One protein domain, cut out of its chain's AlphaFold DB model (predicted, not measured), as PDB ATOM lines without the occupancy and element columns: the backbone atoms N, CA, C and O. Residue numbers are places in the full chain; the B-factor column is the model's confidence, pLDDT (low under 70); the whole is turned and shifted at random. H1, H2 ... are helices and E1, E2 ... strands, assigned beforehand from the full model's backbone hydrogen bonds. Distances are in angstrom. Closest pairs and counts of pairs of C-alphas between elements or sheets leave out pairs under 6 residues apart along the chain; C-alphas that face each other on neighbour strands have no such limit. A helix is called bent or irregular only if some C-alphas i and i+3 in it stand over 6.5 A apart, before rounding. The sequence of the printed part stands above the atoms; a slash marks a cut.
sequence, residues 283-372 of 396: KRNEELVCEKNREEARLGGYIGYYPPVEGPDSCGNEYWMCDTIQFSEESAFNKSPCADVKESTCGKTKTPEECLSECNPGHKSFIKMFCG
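Overview. This is residues 283 to 372 of the 396 residues of an uncharacterized protein of Prochlorococcus marinus XMU1408 (UniProt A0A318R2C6). Two separate lobes are joined by a long link with no named element, residues 334 to 351. The larger lobe is a small sheet of three short strands, E1, E2 and E3, with the short helix H3 over it and the long helix H1 grazing it with one end and running on past it to H2; the smaller lobe is two helices, H4 and H5, with H5 folding back beside H4. The printed part has 90 residues with five named helices and three named strands, in the order H1 E1 H2 E2 E3 H3 H4 H5; the sheet order is E1, E2, E3, antiparallel, and the class is mostly helix. The whole is loose, with a radius of gyration of the C-alphas of 17.6 A, and flat, spanning 48 by 36 by 17 A.

Along the chain. In the sheet, E1 is residues 304 to 306, E2 is residues 319 to 322, 10.3 A long, and E3 is residues 325 to 327. H1 is residues 283 to 299, 24.2 A long, from C-alpha 283 at (107.436, 121.629, 109.198) to C-alpha 299 at (104.386, 142.993, 98.139). H2 is residues 313 to 316 and H3 residues 330 to 333. H4 is residues 352 to 358, 10.7 A long. H5 is residues 361 to 371, 15.9 A long, ending with C-alpha 371 at (80.876, 133.353, 86.663); it is irregular, with C-alphas 362 and 365 7.3 A apart.

Arrangement. E2 is the inner strand. E1 and E2 are antiparallel at 145 degrees, with N 306 and O 319 2.7 A apart, within hydrogen-bond range. E2 and E3 form a hairpin, antiparallel at 146 degrees, with N 327 and O 320 2.8 A apart, within hydrogen-bond range. H3 is on the sheet at a height of 7.8 A and only just over E2, on which 3 of its 4 C-alphas fall; the closest C-alphas of H3 and E2 are those of Phe 333 and Trp 320, 6.2 A apart. H1 only grazes the sheet, with residues 294 to 299. With residues 287 to 291 alone it touches H2, the closest C-alphas being those of Cys 290 and Cys 315, 6.1 A apart. H4 and H5, a helical hairpin, only just touch, with 3 pairs of C-alphas within 8 A, the closest those of Leu 356 and Lys 364 at 6.8 A; they run opposite ways at a shallow tilt of 14 degrees. H1 is apart from both H4 and H5. In H1 every O i to N i+4 pair is within hydrogen-bond range, in H4 2 of 3 and in H5 5 of 7; H2 and H3 are too short for such a pair, and each has its 1 O i to N i+3 pair within range.

Size, cuts and confidence. The two C-alphas farthest apart are those of Lys 283 and Pro 361, at 50.0 A. The printed part has no cut. The link from H3 to H4, 18 residues, is long. Mean pLDDT of the printed part is 74.9, and residues 341 to 372 are under 70.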
ATOM      1  N   LYS A 283     107.746 120.374 108.500       87.38
ATOM      2  CA  LYS A 283     107.436 121.629 109.198       87.38
ATOM      3  C   LYS A 283     108.126 122.836 108.565       87.38
ATOM      4  O   LYS A 283     107.484 123.841 108.288       87.38
ATOM      5  N   ARG A 284     109.417 122.725 108.238       87.81
ATOM      6  CA  ARG A 284     110.150 123.799 107.547       87.81
ATOM      7  C   ARG A 284     109.546 124.128 106.178       87.81
ATOM      8  O   ARG A 284     109.491 125.290 105.795       87.81
ATOM      9  N   ASN A 285     109.121 123.119 105.418       87.19
ATOM     10  CA  ASN A 285     108.499 123.345 104.114       87.19
ATOM     11  C   ASN A 285     107.135 124.038 104.245       87.19
ATOM     12  O   ASN A 285     106.822 124.901 103.429       87.19
ATOM     13  N   GLU A 286     106.344 123.686 105.260       87.44
ATOM     14  CA  GLU A 286     105.086 124.370 105.581       87.44
ATOM     15  C   GLU A 286     105.329 125.834 105.970       87.44
ATOM     16  O   GLU A 286     104.659 126.724 105.439       87.44
ATOM     17  N   GLU A 287     106.340 126.098 106.804       87.88
ATOM     18  CA  GLU A 287     106.737 127.458 107.177       87.88
ATOM     19  C   GLU A 287     107.129 128.287 105.944       87.88
ATOM     20  O   GLU A 287     106.567 129.357 105.720       87.88
ATOM     21  N   LEU A 288     107.985 127.757 105.063       88.75
ATOM     22  CA  LEU A 288     108.399 128.443 103.829       88.75
ATOM     23  C   LEU A 288     107.221 128.803 102.910       88.75
ATOM     24  O   LEU A 288     107.243 129.844 102.249       88.75
ATOM     25  N   VAL A 289     106.191 127.954 102.832       88.69
ATOM     26  CA  VAL A 289     104.983 128.245 102.039       88.69
ATOM     27  C   VAL A 289     104.216 129.419 102.637       88.69
ATOM     28  O   VAL A 289     103.762 130.303 101.910       88.69
ATOM     29  N   CYS A 290     104.079 129.444 103.955       89.62
ATOM     30  CA  CYS A 290     103.351 130.492 104.649       89.62
ATOM     31  C   CYS A 290     104.123 131.825 104.641       89.62
ATOM     32  O   CYS A 290     103.525 132.858 104.342       89.62
ATOM     33  N   GLU A 291     105.447 131.812 104.835       89.94
ATOM     34  CA  GLU A 291     106.291 133.001 104.670       89.94
ATOM     35  C   GLU A 291     106.177 133.575 103.260       89.94
ATOM     36  O   GLU A 291     106.005 134.781 103.090       89.94
ATOM     37  N   LYS A 292     106.197 132.710 102.240       91.75
ATOM     38  CA  LYS A 292     106.011 133.125 100.852       91.75
ATOM     39  C   LYS A 292     104.643 133.777 100.632       91.75
ATOM     40  O   LYS A 292     104.585 134.841 100.024       91.75
ATOM     41  N   ASN A 293     103.558 133.181 101.129       89.75
ATOM     42  CA  ASN A 293     102.213 133.752 100.999       89.75
ATOM     43  C   ASN A 293     102.094 135.108 101.718       89.75
ATOM     44  O   ASN A 293     101.457 136.030 101.205       89.75
ATOM     45  N   ARG A 294     102.723 135.239 102.892       91.44
ATOM     46  CA  ARG A 294     102.783 136.488 103.663       91.44
ATOM     47  C   ARG A 294     103.550 137.572 102.903       91.44
ATOM     48  O   ARG A 294     103.072 138.698 102.794       91.44
ATOM     49  N   GLU A 295     104.700 137.230 102.327       91.00
ATOM     50  CA  GLU A 295     105.503 138.140 101.504       91.00
ATOM     51  C   GLU A 295     104.795 138.546 100.205       91.00
ATOM     52  O   GLU A 295     104.839 139.713  99.820       91.00
ATOM     53  N   GLU A 296     104.092 137.624  99.545       91.56
ATOM     54  CA  GLU A 296     103.269 137.933  98.372       91.56
ATOM     55  C   GLU A 296     102.129 138.905  98.720       91.56
ATOM     56  O   GLU A 296     101.889 139.847  97.965       91.56
ATOM     57  N   ALA A 297     101.475 138.744  99.878       89.38
ATOM     58  CA  ALA A 297     100.473 139.695 100.365       89.38
ATOM     59  C   ALA A 297     101.090 141.074 100.656       89.38
ATOM     60  O   ALA A 297     100.576 142.096 100.196       89.38
ATOM     61  N   ARG A 298     102.240 141.105 101.344       91.25
ATOM     62  CA  ARG A 298     102.979 142.335 101.662       91.25
ATOM     63  C   ARG A 298     103.388 143.099 100.400       91.25
ATOM     64  O   ARG A 298     103.184 144.308 100.318       91.25
ATOM     65  N   LEU A 299     103.957 142.407  99.413       89.31
ATOM     66  CA  LEU A 299     104.386 142.993  98.139       89.31
ATOM     67  C   LEU A 299     103.210 143.340  97.216       89.31
ATOM     68  O   LEU A 299     103.336 144.229  96.377       89.31
ATOM     69  N   GLY A 300     102.071 142.665  97.377       88.50
ATOM     70  CA  GLY A 300     100.829 142.935  96.655       88.50
ATOM     71  C   GLY A 300     100.053 144.158  97.151       88.50
ATOM     72  O   GLY A 300      99.010 144.463  96.577       88.50
ATOM     73  N   GLY A 301     100.538 144.851  98.188       88.75
ATOM     74  CA  GLY A 301      99.883 146.035  98.748       88.75
ATOM     75  C   GLY A 301      98.743 145.714  99.714       88.75
ATOM     76  O   GLY A 301      97.810 146.501  99.829       88.75
ATOM     77  N   TYR A 302      98.784 144.563 100.393       88.38
ATOM     78  CA  TYR A 302      97.828 144.252 101.457       88.38
ATOM     79  C   TYR A 302      97.937 145.272 102.602       88.38
ATOM     80  O   TYR A 302      99.041 145.548 103.082       88.38
ATOM     81  N   ILE A 303      96.799 145.817 103.047       90.12
ATOM     82  CA  ILE A 303      96.718 146.795 104.141       90.12
ATOM     83  C   ILE A 303      95.800 146.245 105.236       90.12
ATOM     84  O   ILE A 303      94.656 145.887 104.960       90.12
ATOM     85  N   GLY A 304      96.287 146.218 106.477       90.31
ATOM     86  CA  GLY A 304      95.512 145.821 107.656       90.31
ATOM     87  C   GLY A 304      95.944 144.492 108.278       90.31
ATOM     88  O   GLY A 304      97.100 144.081 108.154       90.31
ATOM     89  N   TYR A 305      95.015 143.862 109.002       92.31
ATOM     90  CA  TYR A 305      95.241 142.650 109.794       92.31
ATOM     91  C   TYR A 305      95.396 141.403 108.921       92.31
ATOM     92  O   TYR A 305      94.451 140.988 108.255       92.31
ATOM     93  N   TYR A 306      96.567 140.776 108.972       89.56
ATOM     94  CA  TYR A 306      96.841 139.474 108.380       89.56
ATOM     95  C   TYR A 306      96.672 138.385 109.455       89.56
ATOM     96  O   TYR A 306      97.515 138.289 110.358       89.56
ATOM     97  N   PRO A 307      95.593 137.581 109.393       87.31
ATOM     98  CA  PRO A 307      95.287 136.599 110.427       87.31
ATOM     99  C   PRO A 307      96.340 135.483 110.484       87.31
ATOM    100  O   PRO A 307      96.954 135.166 109.459       87.31
ATOM    101  N   PRO A 308      96.521 134.847 111.656       89.88
ATOM    102  CA  PRO A 308      97.404 133.699 111.787       89.88
ATOM    103  C   PRO A 308      96.890 132.541 110.928       89.88
ATOM    104  O   PRO A 308      95.684 132.292 110.836       89.88
ATOM    105  N   VAL A 309      97.817 131.823 110.302       87.00
ATOM    106  CA  VAL A 309      97.519 130.643 109.486       87.00
ATOM    107  C   VAL A 309      97.946 129.409 110.268       87.00
ATOM    108  O   VAL A 309      99.003 129.396 110.896       87.00
ATOM    109  N   GLU A 310      97.123 128.361 110.243       82.94
ATOM    110  CA  GLU A 310      97.484 127.085 110.856       82.94
ATOM    111  C   GLU A 310      98.786 126.561 110.230       82.94
ATOM    112  O   GLU A 310      98.874 126.371 109.015       82.94
ATOM    113  N   GLY A 311      99.817 126.383 111.057       79.12
ATOM    114  CA  GLY A 311     101.140 125.971 110.611       79.12
ATOM    115  C   GLY A 311     102.191 126.065 111.721       79.12
ATOM    116  O   GLY A 311     101.915 126.611 112.794       79.12
ATOM    117  N   PRO A 312     103.387 125.509 111.492       80.06
ATOM    118  CA  PRO A 312     104.477 125.551 112.457       80.06
ATOM    119  C   PRO A 312     105.029 126.973 112.644       80.06
ATOM    120  O   PRO A 312     105.022 127.793 111.724       80.06
ATOM    121  N   ASP A 313     105.524 127.236 113.855       85.25
ATOM    122  CA  ASP A 313     106.318 128.412 114.225       85.25
ATOM    123  C   ASP A 313     105.716 129.760 113.785       85.25
ATOM    124  O   ASP A 313     104.676 130.182 114.297       85.25
ATOM    125  N   SER A 314     106.376 130.474 112.863       82.38
ATOM    126  CA  SER A 314     106.066 131.869 112.530       82.38
ATOM    127  C   SER A 314     104.736 132.078 111.791       82.38
ATOM    128  O   SER A 314     104.311 133.229 111.621       82.38
ATOM    129  N   CYS A 315     104.079 130.993 111.374       85.56
ATOM    130  CA  CYS A 315     102.790 130.997 110.678       85.56
ATOM    131  C   CYS A 315     101.597 131.236 111.592       85.56
ATOM    132  O   CYS A 315     100.638 131.891 111.185       85.56
ATOM    133  N   GLY A 316     101.692 130.774 112.842       86.94
ATOM    134  CA  GLY A 316     100.672 131.004 113.863       86.94
ATOM    135  C   GLY A 316     100.678 132.423 114.434       86.94
ATOM    136  O   GLY A 316      99.858 132.736 115.294       86.94
ATOM    137  N   ASN A 317     101.593 133.280 113.975       89.12
ATOM    138  CA  ASN A 317     101.655 134.673 114.387       89.12
ATOM    139  C   ASN A 317     100.726 135.526 113.525       89.12
ATOM    140  O   ASN A 317     100.629 135.351 112.310       89.12
ATOM    141  N   GLU A 318     100.096 136.500 114.161       90.88
ATOM    142  CA  GLU A 318      99.366 137.552 113.473       90.88
ATOM    143  C   GLU A 318     100.294 138.704 113.085       90.88
ATOM    144  O   GLU A 318     101.286 138.992 113.761       90.88
ATOM    145  N   TYR A 319      99.970 139.373 111.980       92.31
ATOM    146  CA  TYR A 319     100.755 140.495 111.478       92.31
ATOM    147  C   TYR A 319      99.841 141.609 110.984       92.31
ATOM    148  O   TYR A 319      98.714 141.371 110.570       92.31
ATOM    149  N   TRP A 320     100.348 142.834 110.977       92.19
ATOM    150  CA  TRP A 320      99.688 143.979 110.359       92.19
ATOM    151  C   TRP A 320     100.563 144.512 109.227       92.19
ATOM    152  O   TRP A 320     101.785 144.554 109.367       92.19
ATOM    153  N   MET A 321      99.973 144.910 108.100       92.88
ATOM    154  CA  MET A 321     100.726 145.347 106.916       92.88
ATOM    155  C   MET A 321     100.296 146.740 106.451       92.88
ATOM    156  O   MET A 321      99.106 147.037 106.436       92.88
ATOM    157  N   CYS A 322     101.254 147.591 106.071       90.56
ATOM    158  CA  CYS A 322     101.026 148.914 105.472       90.56
ATOM    159  C   CYS A 322     102.172 149.261 104.513       90.56
ATOM    160  O   CYS A 322     103.326 149.220 104.935       90.56
ATOM    161  N   ASP A 323     101.875 149.604 103.253       81.69
ATOM    162  CA  ASP A 323     102.852 150.056 102.244       81.69
ATOM    163  C   ASP A 323     104.135 149.216 102.199       81.69
ATOM    164  O   ASP A 323     105.259 149.715 102.266       81.69
ATOM    165  N   THR A 324     103.966 147.897 102.095       84.88
ATOM    166  CA  THR A 324     105.038 146.887 102.099       84.88
ATOM    167  C   THR A 324     105.799 146.732 103.426       84.88
ATOM    168  O   THR A 324     106.726 145.932 103.503       84.88
ATOM    169  N   ILE A 325     105.422 147.419 104.499       89.25
ATOM    170  CA  ILE A 325     106.007 147.247 105.836       89.25
ATOM    171  C   ILE A 325     105.136 146.290 106.654       89.25
ATOM    172  O   ILE A 325     103.911 146.405 106.659       89.25
ATOM    173  N   GLN A 326     105.777 145.349 107.350       91.31
ATOM    174  CA  GLN A 326     105.133 144.411 108.271       91.31
ATOM    175  C   GLN A 326     105.353 144.854 109.723       91.31
ATOM    176  O   GLN A 326     106.473 145.171 110.122       91.31
ATOM    177  N   PHE A 327     104.290 144.813 110.518       91.75
ATOM    178  CA  PHE A 327     104.277 145.109 111.946       91.75
ATOM    179  C   PHE A 327     103.822 143.864 112.716       91.75
ATOM    180  O   PHE A 327     102.864 143.201 112.325       91.75
ATOM    181  N   SER A 328     104.507 143.545 113.813       89.56
ATOM    182  CA  SER A 328     104.145 142.441 114.718       89.56
ATOM    183  C   SER A 328     103.124 142.840 115.786       89.56
ATOM    184  O   SER A 328     102.667 141.993 116.539       89.56
ATOM    185  N   GLU A 329     102.790 144.128 115.887       92.56
ATOM    186  CA  GLU A 329     101.844 144.656 116.866       92.56
ATOM    187  C   GLU A 329     100.904 145.665 116.207       92.56
ATOM    188  O   GLU A 329     101.343 146.555 115.470       92.56
ATOM    189  N   GLU A 330      99.622 145.593 116.560       92.06
ATOM    190  CA  GLU A 330      98.601 146.546 116.114       92.06
ATOM    191  C   GLU A 330      98.969 147.992 116.489       92.06
ATOM    192  O   GLU A 330      98.787 148.924 115.709       92.06
ATOM    193  N   SER A 331      99.566 148.195 117.669       91.31
ATOM    194  CA  SER A 331      99.951 149.524 118.159       91.31
ATOM    195  C   SER A 331     100.975 150.232 117.259       91.31
ATOM    196  O   SER A 331     100.994 151.464 117.187       91.31
ATOM    197  N   ALA A 332     101.830 149.463 116.579       90.81
ATOM    198  CA  ALA A 332     102.821 149.971 115.641       90.81
ATOM    199  C   ALA A 332     102.188 150.253 114.273       90.81
ATOM    200  O   ALA A 332     102.475 151.291 113.676       90.81
ATOM    201  N   PHE A 333     101.266 149.394 113.830       91.31
ATOM    202  CA  PHE A 333     100.455 149.640 112.639       91.31
ATOM    203  C   PHE A 333      99.604 150.908 112.779       91.31
ATOM    204  O   PHE A 333      99.605 151.735 111.873       91.31
ATOM    205  N   ASN A 334      98.980 151.134 113.938       89.75
ATOM    206  CA  ASN A 334      98.169 152.325 114.223       89.75
ATOM    207  C   ASN A 334      98.972 153.641 114.258       89.75
ATOM    208  O   ASN A 334      98.394 154.720 114.323       89.75
ATOM    209  N   LYS A 335     100.308 153.570 114.227       90.31
ATOM    210  CA  LYS A 335     101.205 154.730 114.080       90.31
ATOM    211  C   LYS A 335     101.754 154.872 112.656       90.31
ATOM    212  O   LYS A 335     102.524 155.793 112.394       90.31
ATOM    213  N   SER A 336     101.422 153.937 111.768       88.19
ATOM    214  CA  SER A 336     101.839 153.955 110.368       88.19
ATOM    215  C   SER A 336     100.957 154.903 109.540       88.19
ATOM    216  O   SER A 336      99.835 155.206 109.949       88.19
ATOM    217  N   PRO A 337     101.410 155.336 108.350       86.06
ATOM    218  CA  PRO A 337     100.608 156.166 107.446       86.06
ATOM    219  C   PRO A 337      99.266 155.541 107.033       86.06
ATOM    220  O   PRO A 337      98.346 156.270 106.673       86.06
ATOM    221  N   CYS A 338      99.128 154.210 107.111       83.88
ATOM    222  CA  CYS A 338      97.889 153.517 106.761       83.88
ATOM    223  C   CYS A 338      96.842 153.508 107.882       83.88
ATOM    224  O   CYS A 338      95.702 153.137 107.620       83.88
ATOM    225  N   ALA A 339      97.190 153.907 109.111       79.69
ATOM    226  CA  ALA A 339      96.267 153.898 110.250       79.69
ATOM    227  C   ALA A 339      95.097 154.882 110.087       79.69
ATOM    228  O   ALA A 339      93.984 154.611 110.532       79.69
ATOM    229  N   ASP A 340      95.353 156.011 109.419       70.62
ATOM    230  CA  ASP A 340      94.367 157.069 109.169       70.62
ATOM    231  C   ASP A 340      93.628 156.899 107.833       70.62
ATOM    232  O   ASP A 340      92.685 157.640 107.529       70.62
ATOM    233  N   VAL A 341      94.015 155.899 107.032       59.12
ATOM    234  CA  VAL A 341      93.262 155.511 105.842       59.12
ATOM    235  C   VAL A 341      92.027 154.768 106.340       59.12
ATOM    236  O   VAL A 341      92.055 153.557 106.540       59.12
ATOM    237  N   LYS A 342      90.933 155.510 106.584       49.91
ATOM    238  CA  LYS A 342      89.588 154.930 106.759       49.91
ATOM    239  C   LYS A 342      89.434 153.835 105.719       49.91
ATOM    240  O   LYS A 342      89.489 154.198 104.547       49.91
ATOM    241  N   GLU A 343      89.282 152.578 106.163       46.72
ATOM    242  CA  GLU A 343      89.070 151.375 105.343       46.72
ATOM    243  C   GLU A 343      88.755 151.751 103.896       46.72
ATOM    244  O   GLU A 343      87.597 152.002 103.544       46.72
ATOM    245  N   SER A 344      89.789 151.861 103.051       46.47
ATOM    246  CA  SER A 344      89.519 151.869 101.624       46.47
ATOM    247  C   SER A 344      88.867 150.514 101.396       46.47
ATOM    248  O   SER A 344      89.419 149.480 101.775       46.47
ATOM    249  N   THR A 345      87.640 150.507 100.896       43.53
ATOM    250  CA  THR A 345      86.787 149.321 100.764       43.53
ATOM    251  C   THR A 345      87.321 148.278  99.766       43.53
ATOM    252  O   THR A 345      86.547 147.488  99.230       43.53
ATOM    253  N   CYS A 346      88.631 148.212  99.530       43.28
ATOM    254  CA  CYS A 346      89.321 147.062  98.960       43.28
ATOM    255  C   CYS A 346      89.445 145.961 100.022       43.28
ATOM    256  O   CYS A 346      90.492 145.725 100.608       43.28
ATOM    257  N   GLY A 347      88.327 145.293 100.283       44.97
ATOM    258  CA  GLY A 347      88.263 144.174 101.225       44.97
ATOM    259  C   GLY A 347      86.872 143.564 101.351       44.97
ATOM    260  O   GLY A 347      86.739 142.390 101.685       44.97
ATOM    261  N   LYS A 348      85.817 144.308 100.991       43.16
ATOM    262  CA  LYS A 348      84.505 143.698 100.767       43.16
ATOM    263  C   LYS A 348      84.520 143.044  99.393       43.16
ATOM    264  O   LYS A 348      84.527 143.735  98.378       43.16
ATOM    265  N   THR A 349      84.521 141.716  99.356       45.34
ATOM    266  CA  THR A 349      84.123 140.964  98.163       45.34
ATOM    267  C   THR A 349      82.761 141.480  97.705       45.34
ATOM    268  O   THR A 349      81.752 141.171  98.336       45.34
ATOM    269  N   LYS A 350      82.739 142.300  96.644       46.97
ATOM    270  CA  LYS A 350      81.499 142.668  95.954       46.97
ATOM    271  C   LYS A 350      80.827 141.376  95.497       46.97
ATOM    272  O   LYS A 350      81.488 140.476  94.970       46.97
ATOM    273  N   THR A 351      79.524 141.270  95.711       51.50
ATOM    274  CA  THR A 351      78.737 140.173  95.149       51.50
ATOM    275  C   THR A 351      78.824 140.219  93.618       51.50
ATOM    276  O   THR A 351      79.013 141.295  93.036       51.50
ATOM    277  N   PRO A 352      78.704 139.078  92.917       52.09
ATOM    278  CA  PRO A 352      78.691 139.063  91.456       52.09
ATOM    279  C   PRO A 352      77.680 140.053  90.849       52.09
ATOM    280  O   PRO A 352      77.975 140.677  89.828       52.09
ATOM    281  N   GLU A 353      76.525 140.257  91.495       53.50
ATOM    282  CA  GLU A 353      75.520 141.257  91.119       53.50
ATOM    283  C   GLU A 353      76.024 142.709  91.195       53.50
ATOM    284  O   GLU A 353      75.710 143.504  90.306       53.50
ATOM    285  N   GLU A 354      76.820 143.053  92.210       55.69
ATOM    286  CA  GLU A 354      77.390 144.397  92.396       55.69
ATOM    287  C   GLU A 354      78.491 144.705  91.370       55.69
ATOM    288  O   GLU A 354      78.597 145.833  90.899       55.69
ATOM    289  N   CYS A 355      79.266 143.708  90.936       52.78
ATOM    290  CA  CYS A 355      80.218 143.881  89.828       52.78
ATOM    291  C   CYS A 355      79.519 144.026  88.462       52.78
ATOM    292  O   CYS A 355      80.025 144.691  87.555       52.78
ATOM    293  N   LEU A 356      78.348 143.402  88.290       54.56
ATOM    294  CA  LEU A 356      77.583 143.419  87.038       54.56
ATOM    295  C   LEU A 356      76.841 144.738  86.778       54.56
ATOM    296  O   LEU A 356      76.508 145.009  85.620       54.56
ATOM    297  N   SER A 357      76.545 145.532  87.811       55.91
ATOM    298  CA  SER A 357      75.861 146.827  87.672       55.91
ATOM    299  C   SER A 357      76.795 147.954  87.216       55.91
ATOM    300  O   SER A 357      76.334 148.896  86.576       55.91
ATOM    301  N   GLU A 358      78.097 147.827  87.481       55.16
ATOM    302  CA  GLU A 358      79.127 148.823  87.151       55.16
ATOM    303  C   GLU A 358      79.853 148.531  85.820       55.16
ATOM    304  O   GLU A 358      80.572 149.381  85.292       55.16
ATOM    305  N   CYS A 359      79.650 147.349  85.228       52.06
ATOM    306  CA  CYS A 359      80.288 146.963  83.968       52.06
ATOM    307  C   CYS A 359      79.522 147.436  82.719       52.06
ATOM    308  O   CYS A 359      78.293 147.388  82.637       52.06
ATOM    309  N   ASN A 360      80.281 147.809  81.684       51.75
ATOM    310  CA  ASN A 360      79.778 148.228  80.373       51.75
ATOM    311  C   ASN A 360      78.830 147.156  79.765       51.75
ATOM    312  O   ASN A 360      79.203 145.976  79.749       51.75
ATOM    313  N   PRO A 361      77.629 147.509  79.248       56.62
ATOM    314  CA  PRO A 361      76.600 146.556  78.805       56.62
ATOM    315  C   PRO A 361      77.065 145.442  77.852       56.62
ATOM    316  O   PRO A 361      76.462 144.369  77.833       56.62
ATOM    317  N   GLY A 362      78.151 145.655  77.101       55.38
ATOM    318  CA  GLY A 362      78.749 144.653  76.212       55.38
ATOM    319  C   GLY A 362      79.403 143.447  76.908       55.38
ATOM    320  O   GLY A 362      79.604 142.426  76.260       55.38
ATOM    321  N   HIS A 363      79.708 143.514  78.211       55.25
ATOM    322  CA  HIS A 363      80.394 142.435  78.950       55.25
ATOM    323  C   HIS A 363      79.453 141.543  79.777       55.25
ATOM    324  O   HIS A 363      79.876 140.535  80.351       55.25
ATOM    325  N   LYS A 364      78.154 141.863  79.806       53.16
ATOM    326  CA  LYS A 364      77.159 141.194  80.660       53.16
ATOM    327  C   LYS A 364      76.948 139.715  80.309       53.16
ATOM    328  O   LYS A 364      76.694 138.898  81.192       53.16
ATOM    329  N   SER A 365      77.069 139.358  79.029       56.12
ATOM    330  CA  SER A 365      76.971 137.975  78.539       56.12
ATOM    331  C   SER A 365      78.219 137.147  78.861       56.12
ATOM    332  O   SER A 365      78.089 135.974  79.202       56.12
ATOM    333  N   PHE A 366      79.406 137.759  78.823       54.44
ATOM    334  CA  PHE A 366      80.678 137.096  79.125       54.44
ATOM    335  C   PHE A 366      80.777 136.738  80.616       54.44
ATOM    336  O   PHE A 366      81.068 135.598  80.964       54.44
ATOM    337  N   ILE A 367      80.415 137.666  81.508       52.81
ATOM    338  CA  ILE A 367      80.440 137.426  82.961       52.81
ATOM    339  C   ILE A 367      79.404 136.366  83.372       52.81
ATOM    340  O   ILE A 367      79.726 135.469  84.145       52.81
ATOM    341  N   LYS A 368      78.184 136.379  82.808       53.31
ATOM    342  CA  LYS A 368      77.188 135.323  83.088       53.31
ATOM    343  C   LYS A 368      77.650 133.927  82.661       53.31
ATOM    344  O   LYS A 368      77.312 132.958  83.331       53.31
ATOM    345  N   MET A 369      78.402 133.821  81.565       52.16
ATOM    346  CA  MET A 369      78.858 132.535  81.032       52.16
ATOM    347  C   MET A 369      80.021 131.937  81.838       52.16
ATOM    348  O   MET A 369      80.092 130.720  81.969       52.16
ATOM    349  N   PHE A 370      80.898 132.776  82.402       49.62
ATOM    350  CA  PHE A 370      82.098 132.332  83.125       49.62
ATOM    351  C   PHE A 370      82.001 132.416  84.658       49.62
ATOM    352  O   PHE A 370      82.781 131.759  85.336       49.62
ATOM    353  N   CYS A 371      81.052 133.179  85.212       44.06
ATOM    354  CA  CYS A 371      80.876 133.353  86.663       44.06
ATOM    355  C   CYS A 371      79.510 132.866  87.187       44.06
ATOM    356  O   CYS A 371      79.258 132.943  88.384       44.06
ATOM    357  N   GLY A 372      78.613 132.382  86.315       39.66
ATOM    358  CA  GLY A 372      77.266 131.923  86.687       39.66
ATOM    359  C   GLY A 372      77.197 130.528  87.322       39.66
ATOM    360  O   GLY A 372      76.135 130.134  87.798       39.66
TER     361      GLY A 372